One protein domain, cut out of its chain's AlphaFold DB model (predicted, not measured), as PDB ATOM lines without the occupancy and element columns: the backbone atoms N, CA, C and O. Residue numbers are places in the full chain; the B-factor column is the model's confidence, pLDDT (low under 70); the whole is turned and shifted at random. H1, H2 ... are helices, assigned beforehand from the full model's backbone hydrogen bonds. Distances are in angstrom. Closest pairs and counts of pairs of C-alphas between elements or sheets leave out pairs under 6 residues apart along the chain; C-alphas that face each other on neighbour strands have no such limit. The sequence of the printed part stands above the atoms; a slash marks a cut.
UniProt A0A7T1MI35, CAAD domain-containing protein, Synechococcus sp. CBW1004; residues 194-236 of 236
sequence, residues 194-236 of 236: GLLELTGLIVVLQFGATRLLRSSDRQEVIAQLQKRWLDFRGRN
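What this domain is: This is residues 194 to 236 of the 236 residues of the protein "CAAD domain-containing protein" of Synechococcus sp. CBW1004 (UniProt A0A7T1MI35). Two helices of nearly equal length, H1 and H2, meet near their ends at a corner and make an open V or L, with the two-residue link at the point and a short tail after H2. The helices run away from the corner at about a right angle, and the space between their far ends is empty. The printed part has 43 residues with two named helices, H1 then H2, and no named strand; the class is all helix. It is extended, with a radius of gyration of the C-alphas of 15.5 A, and its C-alphas span 48 by 22 by 6 A.

Where its parts are: Find C-alpha 194 at (-46.097, 15.254, -10.038), where H1, residues 194 to 212, begins; from there it runs 25.2 A to C-alpha 212 at (-23.821, 23.543, -18.560). Pass Leu 213 and Arg 214 and look at C-alpha 215 at (-19.342, 29.063, -20.120), where H2, residues 215 to 232, begins; it runs 25.9 A to C-alpha 232 at (-24.431, 18.944, -43.383). Residues 233 to 236 follow it.

How they stand to each other: Look at Leu 212 and Arg 218, whose C-alphas are the closest of H1 and H2, 6.2 A apart. The two helices are close but not clearly touching, with 2 pairs of C-alphas within 8 A. Their lines are about perpendicular, at 88 degrees, and their centres are 23.8 A apart. Residues 194 to 211 of H1 stand free, and so do residues 228 to 232 of H2. In H1 and H2 every O i to N i+4 pair is within hydrogen-bond range.

The domain as a whole: The two C-alphas farthest apart are those of Leu 195 and Asn 236, at 48.7 A. The printed part has no cut and ends at residue 236, the chain's last residue. The link from H1 to H2 is tight. The mean pLDDT of the printed part is 72.0, and 18 residues are under 70: residue 194, residues 196 to 197, residues 207 to 219 and residues 235 to 236.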
ATOM      1  N   GLY A 194     -46.617  13.925 -10.369       62.91
ATOM      2  CA  GLY A 194     -46.097  15.254 -10.038       62.91
ATOM      3  C   GLY A 194     -44.806  15.215  -9.213       62.91
ATOM      4  O   GLY A 194     -43.917  16.033  -9.427       62.91
ATOM      5  N   LEU A 195     -44.648  14.231  -8.316       72.44
ATOM      6  CA  LEU A 195     -43.417  14.070  -7.528       72.44
ATOM      7  C   LEU A 195     -42.246  13.550  -8.377       72.44
ATOM      8  O   LEU A 195     -41.104  13.974  -8.176       72.44
ATOM      9  N   LEU A 196     -42.510  12.648  -9.326       65.81
ATOM     10  CA  LEU A 196     -41.492  12.147 -10.255       65.81
ATOM     11  C   LEU A 196     -41.085  13.211 -11.280       65.81
ATOM     12  O   LEU A 196     -39.900  13.325 -11.588       65.81
ATOM     13  N   GLU A 197     -42.030  14.032 -11.740       69.94
ATOM     14  CA  GLU A 197     -41.762  15.197 -12.584       69.94
ATOM     15  C   GLU A 197     -40.874  16.216 -11.857       69.94
ATOM     16  O   GLU A 197     -39.833  16.599 -12.388       69.94
ATOM     17  N   LEU A 198     -41.199  16.574 -10.608       77.00
ATOM     18  CA  LEU A 198     -40.377  17.478  -9.792       77.00
ATOM     19  C   LEU A 198     -38.974  16.909  -9.535       77.00
ATOM     20  O   LEU A 198     -37.985  17.623  -9.674       77.00
ATOM     21  N   THR A 199     -38.872  15.618  -9.213       76.12
ATOM     22  CA  THR A 199     -37.578  14.952  -8.977       76.12
ATOM     23  C   THR A 199     -36.734  14.910 -10.255       76.12
ATOM     24  O   THR A 199     -35.548  15.239 -10.228       76.12
ATOM     25  N   GLY A 200     -37.345  14.571 -11.395       72.31
ATOM     26  CA  GLY A 200     -36.692  14.584 -12.704       72.31
ATOM     27  C   GLY A 200     -36.248  15.987 -13.121       72.31
ATOM     28  O   GLY A 200     -35.108  16.166 -13.552       72.31
ATOM     29  N   LEU A 201     -37.103  16.994 -12.919       79.94
ATOM     30  CA  LEU A 201     -36.792  18.396 -13.190       79.94
ATOM     31  C   LEU A 201     -35.624  18.879 -12.324       79.94
ATOM     32  O   LEU A 201     -34.695  19.475 -12.860       79.94
ATOM     33  N   ILE A 202     -35.620  18.584 -11.020       77.44
ATOM     34  CA  ILE A 202     -34.523  18.942 -10.107       77.44
ATOM     35  C   ILE A 202     -33.209  18.300 -10.565       77.44
ATOM     36  O   ILE A 202     -32.197  18.994 -10.634       77.44
ATOM     37  N   VAL A 203     -33.211  17.016 -10.944       77.00
ATOM     38  CA  VAL A 203     -32.008  16.330 -11.452       77.00
ATOM     39  C   VAL A 203     -31.514  16.958 -12.761       77.00
ATOM     40  O   VAL A 203     -30.316  17.214 -12.900       77.00
ATOM     41  N   VAL A 204     -32.408  17.274 -13.704       75.94
ATOM     42  CA  VAL A 204     -32.053  17.950 -14.967       75.94
ATOM     43  C   VAL A 204     -31.534  19.369 -14.719       75.94
ATOM     44  O   VAL A 204     -30.539  19.771 -15.324       75.94
ATOM     45  N   LEU A 205     -32.154  20.120 -13.807       75.44
ATOM     46  CA  LEU A 205     -31.773  21.495 -13.486       75.44
ATOM     47  C   LEU A 205     -30.447  21.541 -12.716       75.44
ATOM     48  O   LEU A 205     -29.595  22.369 -13.030       75.44
ATOM     49  N   GLN A 206     -30.218  20.613 -11.784       75.12
ATOM     50  CA  GLN A 206     -28.945  20.436 -11.078       75.12
ATOM     51  C   GLN A 206     -27.829  20.008 -12.041       75.12
ATOM     52  O   GLN A 206     -26.718  20.538 -11.977       75.12
ATOM     53  N   PHE A 207     -28.113  19.096 -12.976       68.88
ATOM     54  CA  PHE A 207     -27.170  18.709 -14.023       68.88
ATOM     55  C   PHE A 207     -26.857  19.888 -14.958       68.88
ATOM     56  O   PHE A 207     -25.691  20.171 -15.223       68.88
ATOM     57  N   GLY A 208     -27.859  20.656 -15.388       68.06
ATOM     58  CA  GLY A 208     -27.655  21.888 -16.155       68.06
ATOM     59  C   GLY A 208     -26.839  22.938 -15.387       68.06
ATOM     60  O   GLY A 208     -25.880  23.500 -15.920       68.06
ATOM     61  N   ALA A 209     -27.149  23.150 -14.109       62.62
ATOM     62  CA  ALA A 209     -26.480  24.117 -13.242       62.62
ATOM     63  C   ALA A 209     -25.030  23.746 -12.897       62.62
ATOM     64  O   ALA A 209     -24.200  24.630 -12.713       62.62
ATOM     65  N   THR A 210     -24.694  22.457 -12.844       62.44
ATOM     66  CA  THR A 210     -23.328  21.991 -12.531       62.44
ATOM     67  C   THR A 210     -22.496  21.645 -13.768       62.44
ATOM     68  O   THR A 210     -21.267  21.643 -13.697       62.44
ATOM     69  N   ARG A 211     -23.137  21.355 -14.911       58.88
ATOM     70  CA  ARG A 211     -22.476  20.845 -16.127       58.88
ATOM     71  C   ARG A 211     -22.576  21.765 -17.343       58.88
ATOM     72  O   ARG A 211     -21.670  21.735 -18.165       58.88
ATOM     73  N   LEU A 212     -23.627  22.583 -17.458       56.44
ATOM     74  CA  LEU A 212     -23.821  23.543 -18.560       56.44
ATOM     75  C   LEU A 212     -23.519  24.996 -18.162       56.44
ATOM     76  O   LEU A 212     -23.455  25.856 -19.037       56.44
ATOM     77  N   LEU A 213     -23.356  25.329 -16.877       54.38
ATOM     78  CA  LEU A 213     -23.036  26.705 -16.455       54.38
ATOM     79  C   LEU A 213     -21.558  27.086 -16.614       54.38
ATOM     80  O   LEU A 213     -21.229  28.269 -16.554       54.38
ATOM     81  N   ARG A 214     -20.670  26.126 -16.892       57.62
ATOM     82  CA  ARG A 214     -19.298  26.424 -17.316       57.62
ATOM     83  C   ARG A 214     -19.365  27.024 -18.725       57.62
ATOM     84  O   ARG A 214     -19.694  26.325 -19.678       57.62
ATOM     85  N   SER A 215     -19.116  28.328 -18.859       54.19
ATOM     86  CA  SER A 215     -19.342  29.063 -20.120       54.19
ATOM     87  C   SER A 215     -18.569  28.478 -21.309       54.19
ATOM     88  O   SER A 215     -19.078  28.490 -22.431       54.19
ATOM     89  N   SER A 216     -17.402  27.884 -21.047       59.50
ATOM     90  CA  SER A 216     -16.592  27.125 -22.005       59.50
ATOM     91  C   SER A 216     -17.370  25.970 -22.654       59.50
ATOM     92  O   SER A 216     -17.412  25.883 -23.879       59.50
ATOM     93  N   ASP A 217     -18.056  25.134 -21.860       62.62
ATOM     94  CA  ASP A 217     -18.844  24.002 -22.373       62.62
ATOM     95  C   ASP A 217     -20.041  24.484 -23.224       62.62
ATOM     96  O   ASP A 217     -20.411  23.829 -24.199       62.62
ATOM     97  N   ARG A 218     -20.621  25.662 -22.924       66.56
ATOM     98  CA  ARG A 218     -21.696  26.253 -23.753       66.56
ATOM     99  C   ARG A 218     -21.203  26.610 -25.149       66.56
ATOM    100  O   ARG A 218     -21.840  26.250 -26.136       66.56
ATOM    101  N   GLN A 219     -20.088  27.334 -25.221       67.25
ATOM    102  CA  GLN A 219     -19.517  27.775 -26.492       67.25
ATOM    103  C   GLN A 219     -19.051  26.582 -27.325       67.25
ATOM    104  O   GLN A 219     -19.297  26.554 -28.529       67.25
ATOM    105  N   GLU A 220     -18.464  25.565 -26.692       72.00
ATOM    106  CA  GLU A 220     -18.006  24.371 -27.395       72.00
ATOM    107  C   GLU A 220     -19.165  23.535 -27.967       72.00
ATOM    108  O   GLU A 220     -19.116  23.163 -29.142       72.00
ATOM    109  N   VAL A 221     -20.248  23.305 -27.216       72.12
ATOM    110  CA  VAL A 221     -21.423  22.577 -27.740       72.12
ATOM    111  C   VAL A 221     -22.093  23.341 -28.889       72.12
ATOM    112  O   VAL A 221     -22.431  22.733 -29.907       72.12
ATOM    113  N   ILE A 222     -22.238  24.666 -28.774       80.12
ATOM    114  CA  ILE A 222     -22.805  25.506 -29.843       80.12
ATOM    115  C   ILE A 222     -21.904  25.479 -31.085       80.12
ATOM    116  O   ILE A 222     -22.403  25.259 -32.188       80.12
ATOM    117  N   ALA A 223     -20.586  25.626 -30.924       80.00
ATOM    118  CA  ALA A 223     -19.634  25.591 -32.031       80.00
ATOM    119  C   ALA A 223     -19.600  24.221 -32.731       80.00
ATOM    120  O   ALA A 223     -19.591  24.160 -33.962       80.00
ATOM    121  N   GLN A 224     -19.634  23.114 -31.980       80.44
ATOM    122  CA  GLN A 224     -19.692  21.765 -32.554       80.44
ATOM    123  C   GLN A 224     -21.010  21.516 -33.307       80.44
ATOM    124  O   GLN A 224     -20.988  20.931 -34.394       80.44
ATOM    125  N   LEU A 225     -22.144  21.990 -32.778       86.88
ATOM    126  CA  LEU A 225     -23.445  21.878 -33.443       86.88
ATOM    127  C   LEU A 225     -23.503  22.739 -34.713       86.88
ATOM    128  O   LEU A 225     -23.894  22.243 -35.767       86.88
ATOM    129  N   GLN A 226     -23.039  23.988 -34.646       85.88
ATOM    130  CA  GLN A 226     -22.950  24.895 -35.792       85.88
ATOM    131  C   GLN A 226     -22.012  24.347 -36.876       85.88
ATOM    132  O   GLN A 226     -22.351  24.411 -38.056       85.88
ATOM    133  N   LYS A 227     -20.871  23.756 -36.496       84.69
ATOM    134  CA  LYS A 227     -19.938  23.112 -37.432       84.69
ATOM    135  C   LYS A 227     -20.579  21.914 -38.134       84.69
ATOM    136  O   LYS A 227     -20.529  21.848 -39.356       84.69
ATOM    137  N   ARG A 228     -21.241  21.016 -37.396       84.38
ATOM    138  CA  ARG A 228     -21.981  19.879 -37.982       84.38
ATOM    139  C   ARG A 228     -23.135  20.324 -38.878       84.38
ATOM    140  O   ARG A 228     -23.398  19.693 -39.893       84.38
ATOM    141  N   TRP A 229     -23.799  21.418 -38.524       86.94
ATOM    142  CA  TRP A 229     -24.872  22.005 -39.322       86.94
ATOM    143  C   TRP A 229     -24.361  22.668 -40.611       86.94
ATOM    144  O   TRP A 229     -25.027  22.588 -41.638       86.94
ATOM    145  N   LEU A 230     -23.176  23.287 -40.589       88.25
ATOM    146  CA  LEU A 230     -22.504  23.829 -41.780       88.25
ATOM    147  C   LEU A 230     -22.011  22.722 -42.723       88.25
ATOM    148  O   LEU A 230     -22.232  22.819 -43.929       88.25
ATOM    149  N   ASP A 231     -21.417  21.670 -42.158       85.38
ATOM    150  CA  ASP A 231     -20.927  20.483 -42.870       85.38
ATOM    151  C   ASP A 231     -22.091  19.735 -43.550       85.38
ATOM    152  O   ASP A 231     -22.080  19.515 -44.761       85.38
ATOM    153  N   PHE A 232     -23.190  19.493 -42.820       82.56
ATOM    154  CA  PHE A 232     -24.431  18.944 -43.383       82.56
ATOM    155  C   PHE A 232     -25.051  19.840 -44.467       82.56
ATOM    156  O   PHE A 232     -25.647  19.341 -45.421       82.56
ATOM    157  N   ARG A 233     -24.908  21.169 -44.356       88.75
ATOM    158  CA  ARG A 233     -25.401  22.119 -45.365       88.75
ATOM    159  C   ARG A 233     -24.416  22.350 -46.525       88.75
ATOM    160  O   ARG A 233     -24.617  23.293 -47.291       88.75
ATOM    161  N   GLY A 234     -23.378  21.517 -46.652       74.44
ATOM    162  CA  GLY A 234     -22.512  21.436 -47.831       74.44
ATOM    163  C   GLY A 234     -21.707  22.703 -48.125       74.44
ATOM    164  O   GLY A 234     -21.479  23.010 -49.292       74.44
ATOM    165  N   ARG A 235     -21.319  23.465 -47.093       57.47
ATOM    166  CA  ARG A 235     -20.542  24.705 -47.250       57.47
ATOM    167  C   ARG A 235     -19.170  24.593 -46.585       57.47
ATOM    168  O   ARG A 235     -18.935  25.209 -45.545       57.47
ATOM    169  N   ASN A 236     -18.315  23.794 -47.220       50.91
ATOM    170  CA  ASN A 236     -16.859  23.895 -47.107       50.91
ATOM    171  C   ASN A 236     -16.350  24.893 -48.157       50.91
ATOM    172  O   ASN A 236     -16.926  24.883 -49.269       50.91
TER     173      ASN A 236